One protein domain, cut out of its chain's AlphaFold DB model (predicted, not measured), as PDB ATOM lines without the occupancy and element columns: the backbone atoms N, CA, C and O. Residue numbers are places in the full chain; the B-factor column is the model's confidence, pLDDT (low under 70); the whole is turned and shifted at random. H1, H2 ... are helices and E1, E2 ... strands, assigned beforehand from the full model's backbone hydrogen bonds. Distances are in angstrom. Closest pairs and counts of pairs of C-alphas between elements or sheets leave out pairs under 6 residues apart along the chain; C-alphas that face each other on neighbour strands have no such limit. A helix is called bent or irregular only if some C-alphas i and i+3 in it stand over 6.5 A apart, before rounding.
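Overview. This is residues 11 to 19 and 31 to 188 of the 189 residues of the protein "Pectin acetylesterase" of Hordeum vulgare subsp. vulgare (UniProt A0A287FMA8). A small parallel sheet of three strands has one kinked helix, H2, packed along one face, while short helices H3 to H6 gather on the side of H2 away from the sheet. H7 and H8 lie towards the other end of the long axis, and the long helix H9 runs back from there until its last turns meet H6. The printed part has 167 residues with nine named helices and three named strands, in the order H1 E1 H2 E2 H3 H4 H5 H6 E3 H7 H8 H9; the class is mostly helix, and the sheet's order is E1 E2 E3. The whole is compact, with a radius of gyration of the C-alphas of 17.2 A, yet elongated, spanning 54 by 31 by 28 A.

Along the chain. The sheet holds E1, residues 32 to 38, 20.1 A long from C-alpha 32 at (47.183, -54.074, -31.311); E2, residues 61 to 67, 19.9 A; and E3, residues 128 to 131. H2 is residues 40 to 55, 22.5 A. H1 is residues 11 to 19, H3 83 to 94, 16.2 A, H4 102 to 107, H5 111 to 115, H6 117 to 123, H7 137 to 144 and H8 156 to 160. H9, residues 167 to 187, is 30.3 A long and ends at C-alpha 187, (28.446, -42.934, -43.394).

Arrangement. E1 and E2 are parallel at 13 degrees, with N 35 and O 63 2.9 A apart, within hydrogen-bond range. E2 and E3 are parallel at 22 degrees, with N 129 and O 64 2.8 A apart, also within range. E1, H2 and E2 form a strand-helix-strand unit, two parallel neighbour strands joined through a helix, with a right-handed crossover; E2, H3 to H6 and E3 form another. H2 is on the sheet at a height of 7.9 A, making two layers, one helix layer on one face; it lies over E1 and E2 and runs along the strands. H2 is irregular, with C-alphas 47 and 50 7.7 A apart and a kink of 52 degrees near residue 47; H6 is only just irregular, with C-alphas 119 and 122 6.6 A apart. H6, the hub, touches H2, H4 and H9, closest at the C-alphas of Phe 46 and Pro 117, 6.6 A, Gly 103 and Asn 123, 5.3 A, and Gln 122 and Cys 187, 5.6 A. H2 touches H6 with residues 43 to 46 alone, at a shallow tilt of 11 degrees, the same way; H9 touches H6 with residues 183 to 187 alone, at a shallow tilt of 15 degrees, the same way. H4 is about perpendicular to H6, at 77 degrees. H3 touches H5, closest at the C-alphas of Ser 88 and Tyr 112, 5.5 A. H7 and H8 only just touch, with 3 pairs of C-alphas within 8 A, the closest His 141 and Lys 159, 6.6 A. H1 touches no helix but is near H2. Every O i to N i+4 pair is within hydrogen-bond range in H1, H3, H4, H8 and H9; the counts are 8 of 12 in H2, 3 of 4 in H7, 1 of 3 in H6 and 0 of 1 in H5, where O i to N i+3 gives 2 of 4 in H6 and 2 of 2 in H5.

Size, cuts and confidence. The two C-alphas farthest apart, those of Ala 59 and Arg 152, are 56.5 A apart. Residues 20 to 30 are not printed, and C-alphas 19 and 31 are 15.9 A apart across the cut. The links from E2 to H3 and from H7 to H8 are long. The mean pLDDT of the printed part is 93.9, and residues 187 to 188 are under 70.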
ATOM      1  N   GLY A  11      33.012 -38.525 -17.020       95.81
ATOM      2  CA  GLY A  11      33.359 -39.450 -18.111       95.81
ATOM      3  C   GLY A  11      34.780 -39.242 -18.644       95.81
ATOM      4  O   GLY A  11      35.611 -40.133 -18.506       95.81
ATOM      5  N   GLN A  12      35.097 -38.025 -19.105       96.12
ATOM      6  CA  GLN A  12      36.441 -37.695 -19.606       96.12
ATOM      7  C   GLN A  12      37.542 -37.903 -18.556       96.12
ATOM      8  O   GLN A  12      38.577 -38.487 -18.837       96.12
ATOM      9  N   ARG A  13      37.312 -37.479 -17.308       97.00
ATOM     10  CA  ARG A  13      38.314 -37.630 -16.241       97.00
ATOM     11  C   ARG A  13      38.606 -39.099 -15.927       97.00
ATOM     12  O   ARG A  13      39.730 -39.431 -15.564       97.00
ATOM     13  N   ILE A  14      37.585 -39.952 -15.992       97.62
ATOM     14  CA  ILE A  14      37.731 -41.397 -15.801       97.62
ATOM     15  C   ILE A  14      38.513 -41.989 -16.976       97.62
ATOM     16  O   ILE A  14      39.452 -42.741 -16.736       97.62
ATOM     17  N   TRP A  15      38.176 -41.601 -18.212       97.25
ATOM     18  CA  TRP A  15      38.917 -41.983 -19.416       97.25
ATOM     19  C   TRP A  15      40.409 -41.644 -19.298       97.25
ATOM     20  O   TRP A  15      41.239 -42.550 -19.349       97.25
ATOM     21  N   ASP A  16      40.744 -40.380 -19.027       97.00
ATOM     22  CA  ASP A  16      42.133 -39.914 -18.927       97.00
ATOM     23  C   ASP A  16      42.925 -40.708 -17.876       97.00
ATOM     24  O   ASP A  16      44.051 -41.143 -18.120       97.00
ATOM     25  N   ALA A  17      42.325 -40.931 -16.701       98.31
ATOM     26  CA  ALA A  17      42.967 -41.653 -15.606       98.31
ATOM     27  C   ALA A  17      43.203 -43.134 -15.939       98.31
ATOM     28  O   ALA A  17      44.270 -43.663 -15.631       98.31
ATOM     29  N   ILE A  18      42.227 -43.796 -16.572       98.12
ATOM     30  CA  ILE A  18      42.345 -45.204 -16.969       98.12
ATOM     31  C   ILE A  18      43.399 -45.360 -18.063       98.12
ATOM     32  O   ILE A  18      44.254 -46.236 -17.959       98.12
ATOM     33  N   ILE A  19      43.379 -44.510 -19.090       97.38
ATOM     34  CA  ILE A  19      44.348 -44.585 -20.185       97.38
ATOM     35  C   ILE A  19      45.771 -44.332 -19.674       97.38
ATOM     36  O   ILE A  19      46.669 -45.114 -19.981       97.38
ATOM     37  N   ASP A  31      51.000 -54.167 -29.549       96.94
ATOM     38  CA  ASP A  31      51.023 -54.164 -31.020       96.94
ATOM     39  C   ASP A  31      49.643 -53.844 -31.615       96.94
ATOM     40  O   ASP A  31      49.517 -53.339 -32.732       96.94
ATOM     41  N   LYS A  32      48.579 -54.202 -30.885       97.56
ATOM     42  CA  LYS A  32      47.183 -54.074 -31.311       97.56
ATOM     43  C   LYS A  32      46.317 -53.644 -30.139       97.56
ATOM     44  O   LYS A  32      46.398 -54.234 -29.064       97.56
ATOM     45  N   VAL A  33      45.450 -52.671 -30.380       98.00
ATOM     46  CA  VAL A  33      44.513 -52.142 -29.387       98.00
ATOM     47  C   VAL A  33      43.125 -52.082 -30.008       98.00
ATOM     48  O   VAL A  33      42.957 -51.576 -31.115       98.00
ATOM     49  N   LEU A  34      42.133 -52.617 -29.296       98.19
ATOM     50  CA  LEU A  34      40.724 -52.511 -29.661       98.19
ATOM     51  C   LEU A  34      40.003 -51.677 -28.603       98.19
ATOM     52  O   LEU A  34      39.852 -52.130 -27.467       98.19
ATOM     53  N   LEU A  35      39.534 -50.488 -28.977       98.44
ATOM     54  CA  LEU A  35      38.602 -49.725 -28.152       98.44
ATOM     55  C   LEU A  35      37.182 -50.205 -28.445       98.44
ATOM     56  O   LEU A  35      36.728 -50.133 -29.582       98.44
ATOM     57  N   SER A  36      36.473 -50.698 -27.434       98.44
ATOM     58  CA  SER A  36      35.099 -51.169 -27.608       98.44
ATOM     59  C   SER A  36      34.195 -50.782 -26.449       98.44
ATOM     60  O   SER A  36      34.664 -50.489 -25.348       98.44
ATOM     61  N   GLY A  37      32.890 -50.791 -26.704       98.38
ATOM     62  CA  GLY A  37      31.868 -50.569 -25.692       98.38
ATOM     63  C   GLY A  37      30.475 -50.926 -26.199       98.38
ATOM     64  O   GLY A  37      30.268 -51.051 -27.404       98.38
ATOM     65  N   CYS A  38      29.532 -51.063 -25.265       98.31
ATOM     66  CA  CYS A  38      28.128 -51.369 -25.544       98.31
ATOM     67  C   CYS A  38      27.219 -50.181 -25.181       98.31
ATOM     68  O   CYS A  38      27.465 -49.501 -24.178       98.31
ATOM     69  N   SER A  39      26.171 -49.925 -25.969       98.12
ATOM     70  CA  SER A  39      25.188 -48.856 -25.742       98.12
ATOM     71  C   SER A  39      25.867 -47.484 -25.595       98.12
ATOM     72  O   SER A  39      26.626 -47.081 -26.472       98.12
ATOM     73  N   ALA A  40      25.679 -46.769 -24.480       97.69
ATOM     74  CA  ALA A  40      26.372 -45.506 -24.205       97.69
ATOM     75  C   ALA A  40      27.910 -45.632 -24.229       97.69
ATOM     76  O   ALA A  40      28.598 -44.692 -24.621       97.69
ATOM     77  N   GLY A  41      28.460 -46.791 -23.850       98.25
ATOM     78  CA  GLY A  41      29.891 -47.068 -23.984       98.25
ATOM     79  C   GLY A  41      30.307 -47.264 -25.442       98.25
ATOM     80  O   GLY A  41      31.372 -46.805 -25.836       98.25
ATOM     81  N   GLY A  42      29.449 -47.889 -26.254       98.38
ATOM     82  CA  GLY A  42      29.649 -48.018 -27.698       98.38
ATOM     83  C   GLY A  42      29.591 -46.658 -28.385       98.38
ATOM     84  O   GLY A  42      30.434 -46.361 -29.228       98.38
ATOM     85  N   LEU A  43      28.659 -45.799 -27.969       98.19
ATOM     86  CA  LEU A  43      28.579 -44.412 -28.408       98.19
ATOM     87  C   LEU A  43      29.858 -43.637 -28.052       98.19
ATOM     88  O   LEU A  43      30.429 -42.952 -28.895       98.19
ATOM     89  N   ALA A  44      30.363 -43.802 -26.826       97.81
ATOM     90  CA  ALA A  44      31.577 -43.126 -26.376       97.81
ATOM     91  C   ALA A  44      32.816 -43.475 -27.218       97.81
ATOM     92  O   ALA A  44      33.726 -42.656 -27.342       97.81
ATOM     93  N   THR A  45      32.855 -44.656 -27.844       98.12
ATOM     94  CA  THR A  45      33.977 -44.999 -28.727       98.12
ATOM     95  C   THR A  45      34.039 -44.117 -29.979       98.12
ATOM     96  O   THR A  45      35.137 -43.888 -30.466       98.12
ATOM     97  N   PHE A  46      32.929 -43.542 -30.471       97.50
ATOM     98  CA  PHE A  46      32.967 -42.549 -31.565       97.50
ATOM     99  C   PHE A  46      33.677 -41.248 -31.161       97.50
ATOM    100  O   PHE A  46      34.172 -40.528 -32.021       97.50
ATOM    101  N   PHE A  47      33.735 -40.941 -29.862       95.81
ATOM    102  CA  PHE A  47      34.349 -39.717 -29.339       95.81
ATOM    103  C   PHE A  47      35.844 -39.891 -29.060       95.81
ATOM    104  O   PHE A  47      36.602 -38.938 -29.159       95.81
ATOM    105  N   HIS A  48      36.272 -41.107 -28.716       97.06
ATOM    106  CA  HIS A  48      37.625 -41.369 -28.215       97.06
ATOM    107  C   HIS A  48      38.515 -42.182 -29.161       97.06
ATOM    108  O   HIS A  48      39.682 -42.405 -28.846       97.06
ATOM    109  N   CYS A  49      37.975 -42.673 -30.280       96.50
ATOM    110  CA  CYS A  49      38.698 -43.591 -31.155       96.50
ATOM    111  C   CYS A  49      39.981 -42.978 -31.731       96.50
ATOM    112  O   CYS A  49      41.063 -43.529 -31.523       96.50
ATOM    113  N   ASP A  50      39.866 -41.823 -32.391       95.62
ATOM    114  CA  ASP A  50      41.018 -41.157 -33.007       95.62
ATOM    115  C   ASP A  50      41.983 -40.607 -31.958       95.62
ATOM    116  O   ASP A  50      43.184 -40.811 -32.088       95.62
ATOM    117  N   ASP A  51      41.474 -40.038 -30.860       94.00
ATOM    118  CA  ASP A  51      42.303 -39.578 -29.739       94.00
ATOM    119  C   ASP A  51      43.185 -40.712 -29.174       94.00
ATOM    120  O   ASP A  51      44.348 -40.495 -28.830       94.00
ATOM    121  N   LEU A  52      42.661 -41.945 -29.091       95.56
ATOM    122  CA  LEU A  52      43.448 -43.109 -28.674       95.56
ATOM    123  C   LEU A  52      44.493 -43.504 -29.729       95.56
ATOM    124  O   LEU A  52      45.610 -43.886 -29.370       95.56
ATOM    125  N   GLY A  53      44.133 -43.417 -31.012       94.62
ATOM    126  CA  GLY A  53      45.044 -43.616 -32.140       94.62
ATOM    127  C   GLY A  53      46.224 -42.646 -32.110       94.62
ATOM    128  O   GLY A  53      47.380 -43.076 -32.140       94.62
ATOM    129  N   GLU A  54      45.933 -41.352 -31.971       93.69
ATOM    130  CA  GLU A  54      46.918 -40.274 -31.849       93.69
ATOM    131  C   GLU A  54      47.833 -40.490 -30.639       93.69
ATOM    132  O   GLU A  54      49.058 -40.411 -30.758       93.69
ATOM    133  N   LEU A  55      47.257 -40.834 -29.483       93.81
ATOM    134  CA  LEU A  55      48.005 -41.052 -28.246       93.81
ATOM    135  C   LEU A  55      49.034 -42.187 -28.356       93.81
ATOM    136  O   LEU A  55      50.108 -42.105 -27.757       93.81
ATOM    137  N   LEU A  56      48.720 -43.248 -29.104       94.31
ATOM    138  CA  LEU A  56      49.619 -44.389 -29.309       94.31
ATOM    139  C   LEU A  56      50.617 -44.174 -30.458       94.31
ATOM    140  O   LEU A  56      51.478 -45.027 -30.688       94.31
ATOM    141  N   GLY A  57      50.542 -43.034 -31.156       84.31
ATOM    142  CA  GLY A  57      51.593 -42.535 -32.048       84.31
ATOM    143  C   GLY A  57      51.971 -43.479 -33.192       84.31
ATOM    144  O   GLY A  57      53.123 -43.491 -33.619       84.31
ATOM    145  N   GLY A  58      51.037 -44.320 -33.647       78.50
ATOM    146  CA  GLY A  58      51.269 -45.311 -34.707       78.50
ATOM    147  C   GLY A  58      52.137 -46.515 -34.310       78.50
ATOM    148  O   GLY A  58      52.376 -47.380 -35.150       78.50
ATOM    149  N   ALA A  59      52.585 -46.617 -33.051       82.31
ATOM    150  CA  ALA A  59      53.321 -47.786 -32.556       82.31
ATOM    151  C   ALA A  59      52.424 -49.034 -32.447       82.31
ATOM    152  O   ALA A  59      52.905 -50.160 -32.566       82.31
ATOM    153  N   ALA A  60      51.121 -48.819 -32.253       93.75
ATOM    154  CA  ALA A  60      50.097 -49.850 -32.172       93.75
ATOM    155  C   ALA A  60      49.115 -49.737 -33.344       93.75
ATOM    156  O   ALA A  60      48.741 -48.641 -33.760       93.75
ATOM    157  N   THR A  61      48.604 -50.873 -33.820       96.56
ATOM    158  CA  THR A  61      47.406 -50.886 -34.670       96.56
ATOM    159  C   THR A  61      46.174 -50.677 -33.795       96.56
ATOM    160  O   THR A  61      45.759 -51.595 -33.082       96.56
ATOM    161  N   VAL A  62      45.572 -49.490 -33.866       97.25
ATOM    162  CA  VAL A  62      44.321 -49.179 -33.165       97.25
ATOM    163  C   VAL A  62      43.131 -49.481 -34.068       97.25
ATOM    164  O   VAL A  62      43.126 -49.155 -35.255       97.25
ATOM    165  N   LYS A  63      42.126 -50.148 -33.504       97.81
ATOM    166  CA  LYS A  63      40.806 -50.328 -34.108       97.81
ATOM    167  C   LYS A  63      39.746 -50.012 -33.070       97.81
ATOM    168  O   LYS A  63      39.988 -50.171 -31.872       97.81
ATOM    169  N   CYS A  64      38.564 -49.639 -33.525       98.25
ATOM    170  CA  CYS A  64      37.442 -49.377 -32.639       98.25
ATOM    171  C   CYS A  64      36.221 -50.196 -33.025       98.25
ATOM    172  O   CYS A  64      36.048 -50.579 -34.183       98.25
ATOM    173  N   MET A  65      35.385 -50.483 -32.034       98.19
ATOM    174  CA  MET A  65      34.128 -51.177 -32.219       98.19
ATOM    175  C   MET A  65      33.034 -50.543 -31.368       98.19
ATOM    176  O   MET A  65      33.144 -50.496 -30.145       98.19
ATOM    177  N   SER A  66      31.934 -50.160 -32.008       98.38
ATOM    178  CA  SER A  66      30.703 -49.815 -31.303       98.38
ATOM    179  C   SER A  66      29.736 -50.992 -31.330       98.38
ATOM    180  O   SER A  66      29.423 -51.484 -32.412       98.38
ATOM    181  N   ASP A  67      29.266 -51.431 -30.163       98.38
ATOM    182  CA  ASP A  67      28.140 -52.355 -30.023       98.38
ATOM    183  C   ASP A  67      26.902 -51.596 -29.523       98.38
ATOM    184  O   ASP A  67      26.950 -50.944 -28.481       98.38
ATOM    185  N   ALA A  68      25.799 -51.636 -30.271       97.38
ATOM    186  CA  ALA A  68      24.535 -50.960 -29.950       97.38
ATOM    187  C   ALA A  68      24.672 -49.449 -29.633       97.38
ATOM    188  O   ALA A  68      23.867 -48.877 -28.899       97.38
ATOM    189  N   GLY A  69      25.732 -48.799 -30.129       97.31
ATOM    190  CA  GLY A  69      26.036 -47.391 -29.861       97.31
ATOM    191  C   GLY A  69      25.630 -46.435 -30.981       97.31
ATOM    192  O   GLY A  69      25.866 -45.236 -30.850       97.31
ATOM    193  N   PHE A  70      25.046 -46.935 -32.079       95.56
ATOM    194  CA  PHE A  70      24.658 -46.131 -33.238       95.56
ATOM    195  C   PHE A  70      23.211 -45.634 -33.113       95.56
ATOM    196  O   PHE A  70      22.292 -46.182 -33.722       95.56
ATOM    197  N   PHE A  71      23.004 -44.591 -32.306       94.69
ATOM    198  CA  PHE A  71      21.702 -43.928 -32.186       94.69
ATOM    199  C   PHE A  71      21.463 -42.966 -33.352       94.69
ATOM    200  O   PHE A  71      22.353 -42.194 -33.716       94.69
ATOM    201  N   LEU A  72      20.253 -42.991 -33.909       92.75
ATOM    202  CA  LEU A  72      19.853 -42.105 -34.994       92.75
ATOM    203  C   LEU A  72      19.161 -40.845 -34.480       92.75
ATOM    204  O   LEU A  72      18.313 -40.896 -33.586       92.75
ATOM    205  N   ASP A  73      19.451 -39.742 -35.152       94.12
ATOM    206  CA  ASP A  73      18.657 -38.524 -35.127       94.12
ATOM    207  C   ASP A  73      17.548 -38.631 -36.187       94.12
ATOM    208  O   ASP A  73      17.767 -38.395 -37.378       94.12
ATOM    209  N   VAL A  74      16.370 -39.061 -35.731       92.06
ATOM    210  CA  VAL A  74      15.152 -39.265 -36.528       92.06
ATOM    211  C   VAL A  74      13.928 -38.733 -35.793       92.06
ATOM    212  O   VAL A  74      13.917 -38.625 -34.564       92.06
ATOM    213  N   ASP A  75      12.871 -38.483 -36.557       94.62
ATOM    214  CA  ASP A  75      11.550 -38.196 -36.014       94.62
ATOM    215  C   ASP A  75      10.886 -39.469 -35.463       94.62
ATOM    216  O   ASP A  75      11.075 -40.578 -35.975       94.62
ATOM    217  N   ASP A  76      10.087 -39.303 -34.412       94.62
ATOM    218  CA  ASP A  76       9.246 -40.359 -33.859       94.62
ATOM    219  C   ASP A  76       8.024 -40.656 -34.754       94.62
ATOM    220  O   ASP A  76       7.762 -39.988 -35.757       94.62
ATOM    221  N   ILE A  77       7.217 -41.653 -34.382       94.88
ATOM    222  CA  ILE A  77       5.997 -42.030 -35.126       94.88
ATOM    223  C   ILE A  77       4.914 -40.935 -35.207       94.88
ATOM    224  O   ILE A  77       3.923 -41.115 -35.914       94.88
ATOM    225  N   SER A  78       5.074 -39.821 -34.487       95.12
ATOM    226  CA  SER A  78       4.219 -38.632 -34.578       95.12
ATOM    227  C   SER A  78       4.815 -37.519 -35.450       95.12
ATOM    228  O   SER A  78       4.161 -36.495 -35.643       95.12
ATOM    229  N   GLY A  79       6.019 -37.720 -36.002       94.81
ATOM    230  CA  GLY A  79       6.742 -36.736 -36.810       94.81
ATOM    231  C   GLY A  79       7.517 -35.705 -35.987       94.81
ATOM    232  O   GLY A  79       7.884 -34.664 -36.522       94.81
ATOM    233  N   ASN A  80       7.739 -35.954 -34.691       95.88
ATOM    234  CA  ASN A  80       8.466 -35.040 -33.811       95.88
ATOM    235  C   ASN A  80       9.866 -35.569 -33.493       95.88
ATOM    236  O   ASN A  80      10.042 -36.744 -33.180       95.88
ATOM    237  N   ASN A  81      10.858 -34.681 -33.466       94.19
ATOM    238  CA  ASN A  81      12.224 -35.036 -33.092       94.19
ATOM    239  C   ASN A  81      12.496 -34.753 -31.608       94.19
ATOM    240  O   ASN A  81      13.049 -33.715 -31.238       94.19
ATOM    241  N   SER A  82      12.094 -35.670 -30.727       92.50
ATOM    242  CA  SER A  82      12.356 -35.520 -29.288       92.50
ATOM    243  C   SER A  82      13.802 -35.840 -28.893       92.50
ATOM    244  O   SER A  82      14.228 -35.475 -27.796       92.50
ATOM    245  N   ILE A  83      14.571 -36.514 -29.756       94.31
ATOM    246  CA  ILE A  83      15.931 -36.951 -29.426       94.31
ATOM    247  C   ILE A  83      16.955 -35.816 -29.508       94.31
ATOM    248  O   ILE A  83      17.838 -35.737 -28.654       94.31
ATOM    249  N   ARG A  84      16.799 -34.874 -30.447       95.88
ATOM    250  CA  ARG A  84      17.640 -33.669 -30.538       95.88
ATOM    251  C   ARG A  84      17.677 -32.841 -29.249       95.88
ATOM    252  O   ARG A  84      18.773 -32.655 -28.720       95.88
ATOM    253  N   PRO A  85      16.546 -32.360 -28.688       96.56
ATOM    254  CA  PRO A  85      16.582 -31.581 -27.449       96.56
ATOM    255  C   PRO A  85      17.103 -32.397 -26.258       96.56
ATOM    256  O   PRO A  85      17.764 -31.837 -25.379       96.56
ATOM    257  N   PHE A  86      16.870 -33.715 -26.238       95.88
ATOM    258  CA  PHE A  86      17.433 -34.605 -25.223       95.88
ATOM    259  C   PHE A  86      18.968 -34.672 -25.301       95.88
ATOM    260  O   PHE A  86      19.633 -34.392 -24.304       95.88
ATOM    261  N   PHE A  87      19.548 -34.977 -26.468       97.06
ATOM    262  CA  PHE A  87      21.007 -35.037 -26.628       97.06
ATOM    263  C   PHE A  87      21.673 -33.666 -26.523       97.06
ATOM    264  O   PHE A  87      22.731 -33.572 -25.911       97.06
ATOM    265  N   SER A  88      21.041 -32.593 -27.001       98.00
ATOM    266  CA  SER A  88      21.530 -31.227 -26.779       98.00
ATOM    267  C   SER A  88      21.665 -30.921 -25.280       98.00
ATOM    268  O   SER A  88      22.729 -30.502 -24.815       98.00
ATOM    269  N   SER A  89      20.634 -31.245 -24.490       97.69
ATOM    270  CA  SER A  89      20.662 -31.083 -23.030       97.69
ATOM    271  C   SER A  89      21.703 -31.986 -22.363       97.69
ATOM    272  O   SER A  89      22.372 -31.562 -21.421       97.69
ATOM    273  N   LEU A  90      21.862 -33.222 -22.844       96.19
ATOM    274  CA  LEU A  90      22.835 -34.181 -22.320       96.19
ATOM    275  C   LEU A  90      24.277 -33.714 -22.546       96.19
ATOM    276  O   LEU A  90      25.077 -33.735 -21.610       96.19
ATOM    277  N   VAL A  91      24.595 -33.254 -23.760       97.19
ATOM    278  CA  VAL A  91      25.916 -32.719 -24.122       97.19
ATOM    279  C   VAL A  91      26.260 -31.518 -23.248       97.19
ATOM    280  O   VAL A  91      27.355 -31.475 -22.680       97.19
ATOM    281  N   ALA A  92      25.314 -30.589 -23.077       96.94
ATOM    282  CA  ALA A  92      25.485 -29.421 -22.220       96.94
ATOM    283  C   ALA A  92      25.686 -29.817 -20.747       96.94
ATOM    284  O   ALA A  92      26.628 -29.355 -20.104       96.94
ATOM    285  N   LEU A  93      24.848 -30.720 -20.222       95.69
ATOM    286  CA  LEU A  93      24.922 -31.192 -18.837       95.69
ATOM    287  C   LEU A  93      26.253 -31.888 -18.526       95.69
ATOM    288  O   LEU A  93      26.794 -31.740 -17.429       95.69
ATOM    289  N   GLN A  94      26.778 -32.667 -19.472       95.38
ATOM    290  CA  GLN A  94      28.038 -33.391 -19.307       95.38
ATOM    291  C   GLN A  94      29.275 -32.547 -19.642       95.38
ATOM    292  O   GLN A  94      30.388 -32.947 -19.295       95.38
ATOM    293  N   GLY A  95      29.106 -31.401 -20.312       95.31
ATOM    294  CA  GLY A  95      30.215 -30.649 -20.901       95.31
ATOM    295  C   GLY A  95      30.990 -31.485 -21.924       95.31
ATOM    296  O   GLY A  95      32.221 -31.425 -21.957       95.31
ATOM    297  N   ALA A  96      30.275 -32.318 -22.688       96.06
ATOM    298  CA  ALA A  96      30.857 -33.332 -23.569       96.06
ATOM    299  C   ALA A  96      31.358 -32.767 -24.907       96.06
ATOM    300  O   ALA A  96      32.206 -33.394 -25.529       96.06
ATOM    301  N   GLU A  97      30.884 -31.585 -25.321       96.00
ATOM    302  CA  GLU A  97      31.175 -30.972 -26.629       96.00
ATOM    303  C   GLU A  97      32.672 -30.930 -26.960       96.00
ATOM    304  O   GLU A  97      33.084 -31.299 -28.053       96.00
ATOM    305  N   LYS A  98      33.502 -30.569 -25.977       93.44
ATOM    306  CA  LYS A  98      34.964 -30.482 -26.118       93.44
ATOM    307  C   LYS A  98      35.666 -31.810 -26.435       93.44
ATOM    308  O   LYS A  98      36.839 -31.784 -26.787       93.44
ATOM    309  N   ASN A  99      34.983 -32.940 -26.241       94.06
ATOM    310  CA  ASN A  99      35.504 -34.281 -26.510       94.06
ATOM    311  C   ASN A  99      34.884 -34.889 -27.782       94.06
ATOM    312  O   ASN A  99      35.115 -36.058 -28.064       94.06
ATOM    313  N   LEU A 100      34.035 -34.152 -28.508       96.25
ATOM    314  CA  LEU A 100      33.458 -34.636 -29.761       96.25
ATOM    315  C   LEU A 100      34.466 -34.507 -30.903       96.25
ATOM    316  O   LEU A 100      35.410 -33.719 -30.840       96.25
ATOM    317  N   ASN A 101      34.245 -35.283 -31.965       95.69
ATOM    318  CA  ASN A 101      35.145 -35.321 -33.111       95.69
ATOM    319  C   ASN A 101      35.309 -33.917 -33.733       95.69
ATOM    320  O   ASN A 101      34.338 -33.287 -34.158       95.69
ATOM    321  N   LYS A 102      36.558 -33.441 -33.809       94.25
ATOM    322  CA  LYS A 102      36.904 -32.084 -34.263       94.25
ATOM    323  C   LYS A 102      36.531 -31.833 -35.727       94.25
ATOM    324  O   LYS A 102      36.085 -30.736 -36.053       94.25
ATOM    325  N   GLY A 103      36.693 -32.832 -36.597       94.56
ATOM    326  CA  GLY A 103      36.285 -32.744 -38.002       94.56
ATOM    327  C   GLY A 103      34.779 -32.519 -38.123       94.56
ATOM    328  O   GLY A 103      34.343 -31.589 -38.801       94.56
ATOM    329  N   CYS A 104      33.995 -33.272 -37.347       96.38
ATOM    330  CA  CYS A 104      32.553 -33.077 -37.272       96.38
ATOM    331  C   CYS A 104      32.197 -31.681 -36.745       96.38
ATOM    332  O   CYS A 104      31.409 -30.984 -37.382       96.38
ATOM    333  N   LEU A 105      32.804 -31.238 -35.636       96.62
ATOM    334  CA  LEU A 105      32.532 -29.918 -35.049       96.62
ATOM    335  C   LEU A 105      32.777 -28.770 -36.037       96.62
ATOM    336  O   LEU A 105      32.022 -27.804 -36.057       96.62
ATOM    337  N   ASN A 106      33.783 -28.897 -36.903       95.94
ATOM    338  CA  ASN A 106      34.091 -27.902 -37.931       95.94
ATOM    339  C   ASN A 106      33.112 -27.917 -39.120       95.94
ATOM    340  O   ASN A 106      33.128 -26.998 -39.938       95.94
ATOM    341  N   SER A 107      32.281 -28.956 -39.241       93.25
ATOM    342  CA  SER A 107      31.366 -29.171 -40.371       93.25
ATOM    343  C   SER A 107      29.914 -28.754 -40.093       93.25
ATOM    344  O   SER A 107      29.093 -28.753 -41.009       93.25
ATOM    345  N   THR A 108      29.586 -28.381 -38.851       92.38
ATOM    346  CA  THR A 108      28.217 -28.071 -38.409       92.38
ATOM    347  C   THR A 108      28.141 -26.767 -37.613       92.38
ATOM    348  O   THR A 108      29.071 -26.403 -36.901       92.38
ATOM    349  N   LEU A 109      27.004 -26.068 -37.702       92.75
ATOM    350  CA  LEU A 109      26.685 -24.921 -36.839       92.75
ATOM    351  C   LEU A 109      26.082 -25.344 -35.491       92.75
ATOM    352  O   LEU A 109      26.000 -24.522 -34.582       92.75
ATOM    353  N   ASP A 110      25.683 -26.612 -35.365       96.06
ATOM    354  CA  ASP A 110      25.080 -27.202 -34.172       96.06
ATOM    355  C   ASP A 110      26.023 -28.278 -33.589       96.06
ATOM    356  O   ASP A 110      25.912 -29.453 -33.956       96.06
ATOM    357  N   PRO A 111      26.958 -27.918 -32.683       95.75
ATOM    358  CA  PRO A 111      28.005 -28.821 -32.185       95.75
ATOM    359  C   PRO A 111      27.492 -30.124 -31.569       95.75
ATOM    360  O   PRO A 111      28.104 -31.179 -31.728       95.75
ATOM    361  N   TYR A 112      26.339 -30.078 -30.891       96.75
ATOM    362  CA  TYR A 112      25.757 -31.257 -30.245       96.75
ATOM    363  C   TYR A 112      25.365 -32.355 -31.246       96.75
ATOM    364  O   TYR A 112      25.247 -33.512 -30.842       96.75
ATOM    365  N   LEU A 113      25.186 -32.035 -32.537       96.88
ATOM    366  CA  LEU A 113      24.913 -33.045 -33.563       96.88
ATOM    367  C   LEU A 113      26.069 -34.044 -33.678       96.88
ATOM    368  O   LEU A 113      25.824 -35.223 -33.891       96.88
ATOM    369  N   CYS A 114      27.308 -33.629 -33.408       97.25
ATOM    370  CA  CYS A 114      28.464 -34.528 -33.386       97.25
ATOM    371  C   CYS A 114      28.433 -35.558 -32.247       97.25
ATOM    372  O   CYS A 114      29.282 -36.444 -32.200       97.25
ATOM    373  N   PHE A 115      27.454 -35.472 -31.343       97.56
ATOM    374  CA  PHE A 115      27.158 -36.532 -30.387       97.56
ATOM    375  C   PHE A 115      26.434 -37.715 -31.042       97.56
ATOM    376  O   PHE A 115      26.512 -38.820 -30.519       97.56
ATOM    377  N   PHE A 116      25.745 -37.529 -32.175       96.81
ATOM    378  CA  PHE A 116      25.167 -38.643 -32.924       96.81
ATOM    379  C   PHE A 116      26.208 -39.251 -33.880       96.81
ATOM    380  O   PHE A 116      26.803 -38.531 -34.694       96.81
ATOM    381  N   PRO A 117      26.368 -40.586 -33.884       95.38
ATOM    382  CA  PRO A 117      27.298 -41.273 -34.778       95.38
ATOM    383  C   PRO A 117      27.078 -40.990 -36.263       95.38
ATOM    384  O   PRO A 117      28.044 -40.956 -37.020       95.38
ATOM    385  N   GLN A 118      25.837 -40.718 -36.679       93.12
ATOM    386  CA  GLN A 118      25.517 -40.404 -38.075       93.12
ATOM    387  C   GLN A 118      26.256 -39.172 -38.628       93.12
ATOM    388  O   GLN A 118      26.474 -39.097 -39.835       93.12
ATOM    389  N   TYR A 119      26.667 -38.232 -37.769       94.50
ATOM    390  CA  TYR A 119      27.446 -37.051 -38.166       94.50
ATOM    391  C   TYR A 119      28.941 -37.215 -37.872       94.50
ATOM    392  O   TYR A 119      29.785 -36.786 -38.658       94.50
ATOM    393  N   ALA A 120      29.286 -37.859 -36.754       94.69
ATOM    394  CA  ALA A 120      30.678 -38.027 -36.347       94.69
ATOM    395  C   ALA A 120      31.446 -39.021 -37.233       94.69
ATOM    396  O   ALA A 120      32.612 -38.784 -37.534       94.69
ATOM    397  N   LEU A 121      30.797 -40.104 -37.674       94.31
ATOM    398  CA  LEU A 121      31.466 -41.249 -38.302       94.31
ATOM    399  C   LEU A 121      32.268 -40.891 -39.560       94.31
ATOM    400  O   LEU A 121      33.357 -41.420 -39.743       94.31
ATOM    401  N   GLN A 122      31.785 -39.963 -40.391       92.44
ATOM    402  CA  GLN A 122      32.496 -39.547 -41.613       92.44
ATOM    403  C   GLN A 122      33.831 -38.837 -41.339       92.44
ATOM    404  O   GLN A 122      34.624 -38.651 -42.257       92.44
ATOM    405  N   ASN A 123      34.059 -38.413 -40.097       94.44
ATOM    406  CA  ASN A 123      35.263 -37.714 -39.672       94.44
ATOM    407  C   ASN A 123      36.175 -38.598 -38.807       94.44
ATOM    408  O   ASN A 123      37.128 -38.078 -38.230       94.44
ATOM    409  N   ILE A 124      35.860 -39.891 -38.665       95.12
ATOM    410  CA  ILE A 124      36.701 -40.843 -37.938       95.12
ATOM    411  C   ILE A 124      37.708 -41.463 -38.900       95.12
ATOM    412  O   ILE A 124      37.324 -42.054 -39.908       95.12
ATOM    413  N   GLU A 125      38.991 -41.352 -38.571       94.19
ATOM    414  CA  GLU A 125      40.083 -41.860 -39.413       94.19
ATOM    415  C   GLU A 125      40.503 -43.282 -39.023       94.19
ATOM    416  O   GLU A 125      40.908 -44.094 -39.861       94.19
ATOM    417  N   THR A 126      40.400 -43.609 -37.737       95.75
ATOM    418  CA  THR A 126      40.801 -44.908 -37.201       95.75
ATOM    419  C   THR A 126      39.842 -46.012 -37.667       95.75
ATOM    420  O   THR A 126      38.624 -45.841 -37.574       95.75
ATOM    421  N   PRO A 127      40.338 -47.194 -38.105       95.62
ATOM    422  CA  PRO A 127      39.480 -48.278 -38.575       95.62
ATOM    423  C   PRO A 127      38.407 -48.671 -37.558       95.62
ATOM    424  O   PRO A 127      38.708 -49.065 -36.425       95.62
ATOM    425  N   TYR A 128      37.155 -48.622 -38.002       96.19
ATOM    426  CA  TYR A 128      36.001 -48.691 -37.120       96.19
ATOM    427  C   TYR A 128      35.026 -49.787 -37.556       96.19
ATOM    428  O   TYR A 128      34.662 -49.891 -38.726       96.19
ATOM    429  N   PHE A 129      34.586 -50.610 -36.607       96.56
ATOM    430  CA  PHE A 129      33.544 -51.613 -36.807       96.56
ATOM    431  C   PHE A 129      32.282 -51.217 -36.044       96.56
ATOM    432  O   PHE A 129      32.346 -50.837 -34.878       96.56
ATOM    433  N   ILE A 130      31.116 -51.331 -36.673       95.75
ATOM    434  CA  ILE A 130      29.851 -51.007 -36.014       95.75
ATOM    435  C   ILE A 130      28.968 -52.243 -36.021       95.75
ATOM    436  O   ILE A 130      28.613 -52.769 -37.075       95.75
ATOM    437  N   LEU A 131      28.613 -52.686 -34.823       95.94
ATOM    438  CA  LEU A 131      27.624 -53.712 -34.571       95.94
ATOM    439  C   LEU A 131      26.386 -53.034 -33.995       95.94
ATOM    440  O   LEU A 131      26.423 -52.479 -32.903       95.94
ATOM    441  N   ASN A 132      25.279 -53.067 -34.727       94.81
ATOM    442  CA  ASN A 132      24.014 -52.529 -34.246       94.81
ATOM    443  C   ASN A 132      22.879 -53.426 -34.730       94.81
ATOM    444  O   ASN A 132      22.865 -53.848 -35.888       94.81
ATOM    445  N   SER A 133      21.916 -53.723 -33.864       92.56
ATOM    446  CA  SER A 133      20.710 -54.428 -34.291       92.56
ATOM    447  C   SER A 133      19.836 -53.515 -35.146       92.56
ATOM    448  O   SER A 133      19.704 -52.327 -34.851       92.56
ATOM    449  N   ALA A 134      19.178 -54.084 -36.157       87.50
ATOM    450  CA  ALA A 134      18.245 -53.345 -37.008       87.50
ATOM    451  C   ALA A 134      17.051 -52.769 -36.215       87.50
ATOM    452  O   ALA A 134      16.563 -51.686 -36.524       87.50
ATOM    453  N   TYR A 135      16.627 -53.466 -35.157       87.88
ATOM    454  CA  TYR A 135      15.612 -53.011 -34.204       87.88
ATOM    455  C   TYR A 135      16.243 -52.847 -32.817       87.88
ATOM    456  O   TYR A 135      15.931 -53.606 -31.899       87.88
ATOM    457  N   ASP A 136      17.182 -51.909 -32.665       93.81
ATOM    458  CA  ASP A 136      17.731 -51.610 -31.338       93.81
ATOM    459  C   ASP A 136      16.613 -51.218 -30.364       93.81
ATOM    460  O   ASP A 136      15.772 -50.370 -30.665       93.81
ATOM    461  N   ALA A 137      16.584 -51.870 -29.200       94.62
ATOM    462  CA  ALA A 137      15.489 -51.727 -28.253       94.62
ATOM    463  C   ALA A 137      15.418 -50.310 -27.673       94.62
ATOM    464  O   ALA A 137      14.323 -49.787 -27.477       94.62
ATOM    465  N   TYR A 138      16.558 -49.658 -27.427       95.38
ATOM    466  CA  TYR A 138      16.558 -48.300 -26.891       95.38
ATOM    467  C   TYR A 138      16.080 -47.305 -27.950       95.38
ATOM    468  O   TYR A 138      15.171 -46.511 -27.704       95.38
ATOM    469  N   GLN A 139      16.632 -47.405 -29.155       94.88
ATOM    470  CA  GLN A 139      16.224 -46.619 -30.308       94.88
ATOM    471  C   GLN A 139      14.733 -46.797 -30.617       94.88
ATOM    472  O   GLN A 139      14.015 -45.814 -30.794       94.88
ATOM    473  N   PHE A 140      14.225 -48.028 -30.616       94.50
ATOM    474  CA  PHE A 140      12.809 -48.296 -30.840       94.50
ATOM    475  C   PHE A 140      11.941 -47.738 -29.701       94.50
ATOM    476  O   PHE A 140      10.972 -47.023 -29.954       94.50
ATOM    477  N   HIS A 141      12.276 -48.024 -28.442       94.94
ATOM    478  CA  HIS A 141      11.384 -47.745 -27.311       94.94
ATOM    479  C   HIS A 141      11.418 -46.290 -26.839       94.94
ATOM    480  O   HIS A 141      10.432 -45.825 -26.264       94.94
ATOM    481  N   HIS A 142      12.535 -45.588 -27.043       94.25
ATOM    482  CA  HIS A 142      12.768 -44.259 -26.475       94.25
ATOM    483  C   HIS A 142      12.994 -43.163 -27.513       94.25
ATOM    484  O   HIS A 142      12.835 -41.995 -27.166       94.25
ATOM    485  N   ILE A 143      13.341 -43.510 -28.756       94.81
ATOM    486  CA  ILE A 143      13.573 -42.523 -29.819       94.81
ATOM    487  C   ILE A 143      12.451 -42.579 -30.851       94.81
ATOM    488  O   ILE A 143      11.789 -41.576 -31.084       94.81
ATOM    489  N   PHE A 144      12.181 -43.753 -31.425       95.19
ATOM    490  CA  PHE A 144      11.197 -43.887 -32.497       95.19
ATOM    491  C   PHE A 144       9.753 -43.987 -31.982       95.19
ATOM    492  O   PHE A 144       8.846 -43.373 -32.544       95.19
ATOM    493  N   VAL A 145       9.525 -44.723 -30.885       96.00
ATOM    494  CA  VAL A 145       8.203 -44.860 -30.241       96.00
ATOM    495  C   VAL A 145       8.254 -44.557 -28.734       96.00
ATOM    496  O   VAL A 145       7.921 -45.426 -27.909       96.00
ATOM    497  N   PRO A 146       8.670 -43.335 -28.340       95.19
ATOM    498  CA  PRO A 146       8.639 -42.901 -26.951       95.19
ATOM    499  C   PRO A 146       7.208 -42.868 -26.387       95.19
ATOM    500  O   PRO A 146       6.232 -42.775 -27.134       95.19
ATOM    501  N   PRO A 147       7.039 -42.878 -25.051       93.56
ATOM    502  CA  PRO A 147       5.721 -42.744 -24.424       93.56
ATOM    503  C   PRO A 147       4.935 -41.498 -24.864       93.56
ATOM    504  O   PRO A 147       3.709 -41.531 -24.895       93.56
ATOM    505  N   SER A 148       5.628 -40.412 -25.225       93.69
ATOM    506  CA  SER A 148       5.016 -39.169 -25.711       93.69
ATOM    507  C   SER A 148       4.305 -39.322 -27.057       93.69
ATOM    508  O   SER A 148       3.308 -38.640 -27.278       93.69
ATOM    509  N   SER A 149       4.777 -40.211 -27.938       95.38
ATOM    510  CA  SER A 149       4.181 -40.449 -29.260       95.38
ATOM    511  C   SER A 149       3.199 -41.627 -29.285       95.38
ATOM    512  O   SER A 149       2.433 -41.770 -30.237       95.38
ATOM    513  N   ASP A 150       3.145 -42.427 -28.213       96.25
ATOM    514  CA  ASP A 150       2.190 -43.527 -28.024       96.25
ATOM    515  C   ASP A 150       1.394 -43.412 -26.701       96.25
ATOM    516  O   ASP A 150       1.434 -44.316 -25.858       96.25
ATOM    517  N   PRO A 151       0.620 -42.330 -26.486       95.44
ATOM    518  CA  PRO A 151      -0.078 -42.089 -25.217       95.44
ATOM    519  C   PRO A 151      -1.173 -43.119 -24.909       95.44
ATOM    520  O   PRO A 151      -1.612 -43.245 -23.769       95.44
ATOM    521  N   ARG A 152      -1.642 -43.853 -25.926       96.12
ATOM    522  CA  ARG A 152      -2.663 -44.903 -25.791       96.12
ATOM    523  C   ARG A 152      -2.067 -46.310 -25.657       96.12
ATOM    524  O   ARG A 152      -2.830 -47.261 -25.514       96.12
ATOM    525  N   GLY A 153      -0.739 -46.454 -25.706       95.69
ATOM    526  CA  GLY A 153      -0.057 -47.740 -25.541       95.69
ATOM    527  C   GLY A 153      -0.309 -48.737 -26.677       95.69
ATOM    528  O   GLY A 153      -0.286 -49.950 -26.457       95.69
ATOM    529  N   HIS A 154      -0.576 -48.258 -27.895       96.50
ATOM    530  CA  HIS A 154      -0.798 -49.117 -29.059       96.50
ATOM    531  C   HIS A 154       0.443 -49.946 -29.403       96.50
ATOM    532  O   HIS A 154       0.322 -51.062 -29.908       96.50
ATOM    533  N   TRP A 155       1.632 -49.440 -29.083       97.00
ATOM    534  CA  TRP A 155       2.906 -50.102 -29.328       97.00
ATOM    535  C   TRP A 155       3.437 -50.875 -28.125       97.00
ATOM    536  O   TRP A 155       4.435 -51.575 -28.262       97.00
ATOM    537  N   SER A 156       2.788 -50.812 -26.958       95.94
ATOM    538  CA  SER A 156       3.276 -51.473 -25.739       95.94
ATOM    539  C   SER A 156       3.470 -52.982 -25.908       95.94
ATOM    540  O   SER A 156       4.465 -53.517 -25.433       95.94
ATOM    541  N   ARG A 157       2.561 -53.665 -26.621       96.19
ATOM    542  CA  ARG A 157       2.694 -55.108 -26.902       96.19
ATOM    543  C   ARG A 157       3.853 -55.402 -27.852       96.19
ATOM    544  O   ARG A 157       4.667 -56.251 -27.539       96.19
ATOM    545  N   CYS A 158       3.952 -54.647 -28.945       95.88
ATOM    546  CA  CYS A 158       5.023 -54.767 -29.939       95.88
ATOM    547  C   CYS A 158       6.418 -54.485 -29.342       95.88
ATOM    548  O   CYS A 158       7.382 -55.166 -29.668       95.88
ATOM    549  N   LYS A 159       6.523 -53.519 -28.416       94.50
ATOM    550  CA  LYS A 159       7.756 -53.216 -27.667       94.50
ATOM    551  C   LYS A 159       8.148 -54.328 -26.686       94.50
ATOM    552  O   LYS A 159       9.326 -54.600 -26.497       94.50
ATOM    553  N   ALA A 160       7.171 -54.964 -26.040       93.75
ATOM    554  CA  ALA A 160       7.433 -56.066 -25.113       93.75
ATOM    555  C   ALA A 160       7.767 -57.380 -25.838       93.75
ATOM    556  O   ALA A 160       8.584 -58.161 -25.357       93.75
ATOM    557  N   ASP A 161       7.126 -57.613 -26.981       93.06
ATOM    558  CA  ASP A 161       7.278 -58.802 -27.806       93.06
ATOM    559  C   ASP A 161       7.160 -58.413 -29.294       93.06
ATOM    560  O   ASP A 161       6.051 -58.151 -29.775       93.06
ATOM    561  N   PRO A 162       8.275 -58.400 -30.051       87.56
ATOM    562  CA  PRO A 162       8.257 -58.086 -31.479       87.56
ATOM    563  C   PRO A 162       7.368 -59.014 -32.320       87.56
ATOM    564  O   PRO A 162       6.927 -58.626 -33.402       87.56
ATOM    565  N   SER A 163       7.064 -60.227 -31.844       91.62
ATOM    566  CA  SER A 163       6.131 -61.132 -32.527       91.62
ATOM    567  C   SER A 163       4.663 -60.705 -32.375       91.62
ATOM    568  O   SER A 163       3.814 -61.112 -33.166       91.62
ATOM    569  N   ALA A 164       4.368 -59.832 -31.405       95.75
ATOM    570  CA  ALA A 164       3.043 -59.276 -31.153       95.75
ATOM    571  C   ALA A 164       2.758 -57.980 -31.937       95.75
ATOM    572  O   ALA A 164       1.685 -57.389 -31.774       95.75
ATOM    573  N   CYS A 165       3.696 -57.514 -32.767       96.12
ATOM    574  CA  CYS A 165       3.485 -56.360 -33.634       96.12
ATOM    575  C   CYS A 165       2.420 -56.660 -34.700       96.12
ATOM    576  O   CYS A 165       2.438 -57.706 -35.350       96.12
ATOM    577  N   SER A 166       1.502 -55.720 -34.928       97.50
ATOM    578  CA  SER A 166       0.573 -55.807 -36.057       97.50
ATOM    579  C   SER A 166       1.309 -55.655 -37.394       97.50
ATOM    580  O   SER A 166       2.401 -55.090 -37.462       97.50
ATOM    581  N   THR A 167       0.671 -56.056 -38.496       96.75
ATOM    582  CA  THR A 167       1.210 -55.842 -39.850       96.75
ATOM    583  C   THR A 167       1.555 -54.374 -40.119       96.75
ATOM    584  O   THR A 167       2.576 -54.089 -40.742       96.75
ATOM    585  N   SER A 168       0.743 -53.431 -39.626       96.56
ATOM    586  CA  SER A 168       1.022 -51.998 -39.771       96.56
ATOM    587  C   SER A 168       2.234 -51.556 -38.950       96.56
ATOM    588  O   SER A 168       3.063 -50.814 -39.466       96.56
ATOM    589  N   GLN A 169       2.387 -52.046 -37.717       96.38
ATOM    590  CA  GLN A 169       3.555 -51.753 -36.878       96.38
ATOM    591  C   GLN A 169       4.840 -52.304 -37.492       96.38
ATOM    592  O   GLN A 169       5.842 -51.595 -37.549       96.38
ATOM    593  N   ILE A 170       4.797 -53.531 -38.020       94.88
ATOM    594  CA  ILE A 170       5.925 -54.127 -38.742       94.88
ATOM    595  C   ILE A 170       6.277 -53.274 -39.963       94.88
ATOM    596  O   ILE A 170       7.445 -52.948 -40.144       94.88
ATOM    597  N   ALA A 171       5.298 -52.859 -40.772       94.38
ATOM    598  CA  ALA A 171       5.549 -52.009 -41.938       94.38
ATOM    599  C   ALA A 171       6.205 -50.670 -41.550       94.38
ATOM    600  O   ALA A 171       7.170 -50.249 -42.188       94.38
ATOM    601  N   THR A 172       5.743 -50.038 -40.469       93.94
ATOM    602  CA  THR A 172       6.354 -48.818 -39.925       93.94
ATOM    603  C   THR A 172       7.795 -49.059 -39.455       93.94
ATOM    604  O   THR A 172       8.675 -48.265 -39.784       93.94
ATOM    605  N   LEU A 173       8.076 -50.164 -38.754       92.31
ATOM    606  CA  LEU A 173       9.439 -50.502 -38.321       92.31
ATOM    607  C   LEU A 173      10.374 -50.842 -39.491       92.31
ATOM    608  O   LEU A 173      11.549 -50.488 -39.463       92.31
ATOM    609  N   GLN A 174       9.871 -51.502 -40.535       91.19
ATOM    610  CA  GLN A 174      10.651 -51.777 -41.746       91.19
ATOM    611  C   GLN A 174      11.008 -50.486 -42.491       91.19
ATOM    612  O   GLN A 174      12.139 -50.334 -42.952       91.19
ATOM    613  N   GLY A 175      10.077 -49.527 -42.559       88.44
ATOM    614  CA  GLY A 175      10.357 -48.194 -43.103       88.44
ATOM    615  C   GLY A 175      11.481 -47.486 -42.340       88.44
ATOM    616  O   GLY A 175      12.403 -46.951 -42.956       88.44
ATOM    617  N   TYR A 176      11.455 -47.564 -41.007       87.31
ATOM    618  CA  TYR A 176      12.530 -47.057 -40.152       87.31
ATOM    619  C   TYR A 176      13.884 -47.735 -40.438       87.31
ATOM    620  O   TYR A 176      14.890 -47.052 -40.624       87.31
ATOM    621  N   ILE A 177      13.918 -49.067 -40.555       86.06
ATOM    622  CA  ILE A 177      15.155 -49.802 -40.869       86.06
ATOM    623  C   ILE A 177      15.728 -49.403 -42.216       86.06
ATOM    624  O   ILE A 177      16.944 -49.276 -42.350       86.06
ATOM    625  N   GLN A 178      14.882 -49.206 -43.222       85.75
ATOM    626  CA  GLN A 178      15.366 -48.803 -44.532       85.75
ATOM    627  C   GLN A 178      16.104 -47.458 -44.459       85.75
ATOM    628  O   GLN A 178      17.126 -47.292 -45.125       85.75
ATOM    629  N   CYS A 179      15.635 -46.542 -43.605       79.81
ATOM    630  CA  CYS A 179      16.329 -45.296 -43.294       79.81
ATOM    631  C   CYS A 179      17.648 -45.546 -42.542       79.81
ATOM    632  O   CYS A 179      18.683 -45.030 -42.961       79.81
ATOM    633  N   PHE A 180      17.647 -46.400 -41.508       83.88
ATOM    634  CA  PHE A 180      18.865 -46.784 -40.780       83.88
ATOM    635  C   PHE A 180      19.944 -47.322 -41.732       83.88
ATOM    636  O   PHE A 180      21.067 -46.828 -41.730       83.88
ATOM    637  N   ILE A 181      19.595 -48.281 -42.596       84.06
ATOM    638  CA  ILE A 181      20.519 -48.882 -43.570       84.06
ATOM    639  C   ILE A 181      21.044 -47.829 -44.552       84.06
ATOM    640  O   ILE A 181      22.228 -47.847 -44.880       84.06
ATOM    641  N   GLN A 182      20.194 -46.908 -45.016       83.94
ATOM    642  CA  GLN A 182      20.616 -45.827 -45.912       83.94
ATOM    643  C   GLN A 182      21.613 -44.883 -45.237       83.94
ATOM    644  O   GLN A 182      22.666 -44.625 -45.817       83.94
ATOM    645  N   ILE A 183      21.320 -44.421 -44.016       82.56
ATOM    646  CA  ILE A 183      22.228 -43.570 -43.232       82.56
ATOM    647  C   ILE A 183      23.558 -44.293 -43.025       82.56
ATOM    648  O   ILE A 183      24.622 -43.763 -43.339       82.56
ATOM    649  N   PHE A 184      23.503 -45.546 -42.586       76.19
ATOM    650  CA  PHE A 184      24.683 -46.363 -42.345       76.19
ATOM    651  C   PHE A 184      25.548 -46.521 -43.606       76.19
ATOM    652  O   PHE A 184      26.758 -46.306 -43.564       76.19
ATOM    653  N   ALA A 185      24.922 -46.799 -44.754       75.31
ATOM    654  CA  ALA A 185      25.603 -46.902 -46.042       75.31
ATOM    655  C   ALA A 185      26.189 -45.564 -46.526       75.31
ATOM    656  O   ALA A 185      27.198 -45.556 -47.230       75.31
ATOM    657  N   THR A 186      25.592 -44.424 -46.164       72.19
ATOM    658  CA  THR A 186      26.167 -43.104 -46.470       72.19
ATOM    659  C   THR A 186      27.333 -42.721 -45.565       72.19
ATOM    660  O   THR A 186      28.179 -41.927 -45.981       72.19
ATOM    661  N   CYS A 187      27.397 -43.266 -44.351       63.62
ATOM    662  CA  CYS A 187      28.446 -42.934 -43.394       63.62
ATOM    663  C   CYS A 187      29.698 -43.824 -43.522       63.62
ATOM    664  O   CYS A 187      30.780 -43.347 -43.207       63.62
ATOM    665  N   ILE A 188      29.584 -45.075 -43.993       58.44
ATOM    666  CA  ILE A 188      30.716 -46.025 -44.116       58.44
ATOM    667  C   ILE A 188      31.330 -45.969 -45.523       58.44
ATOM    668  O   ILE A 188      31.238 -46.926 -46.288       58.44
TER     669      ILE A 188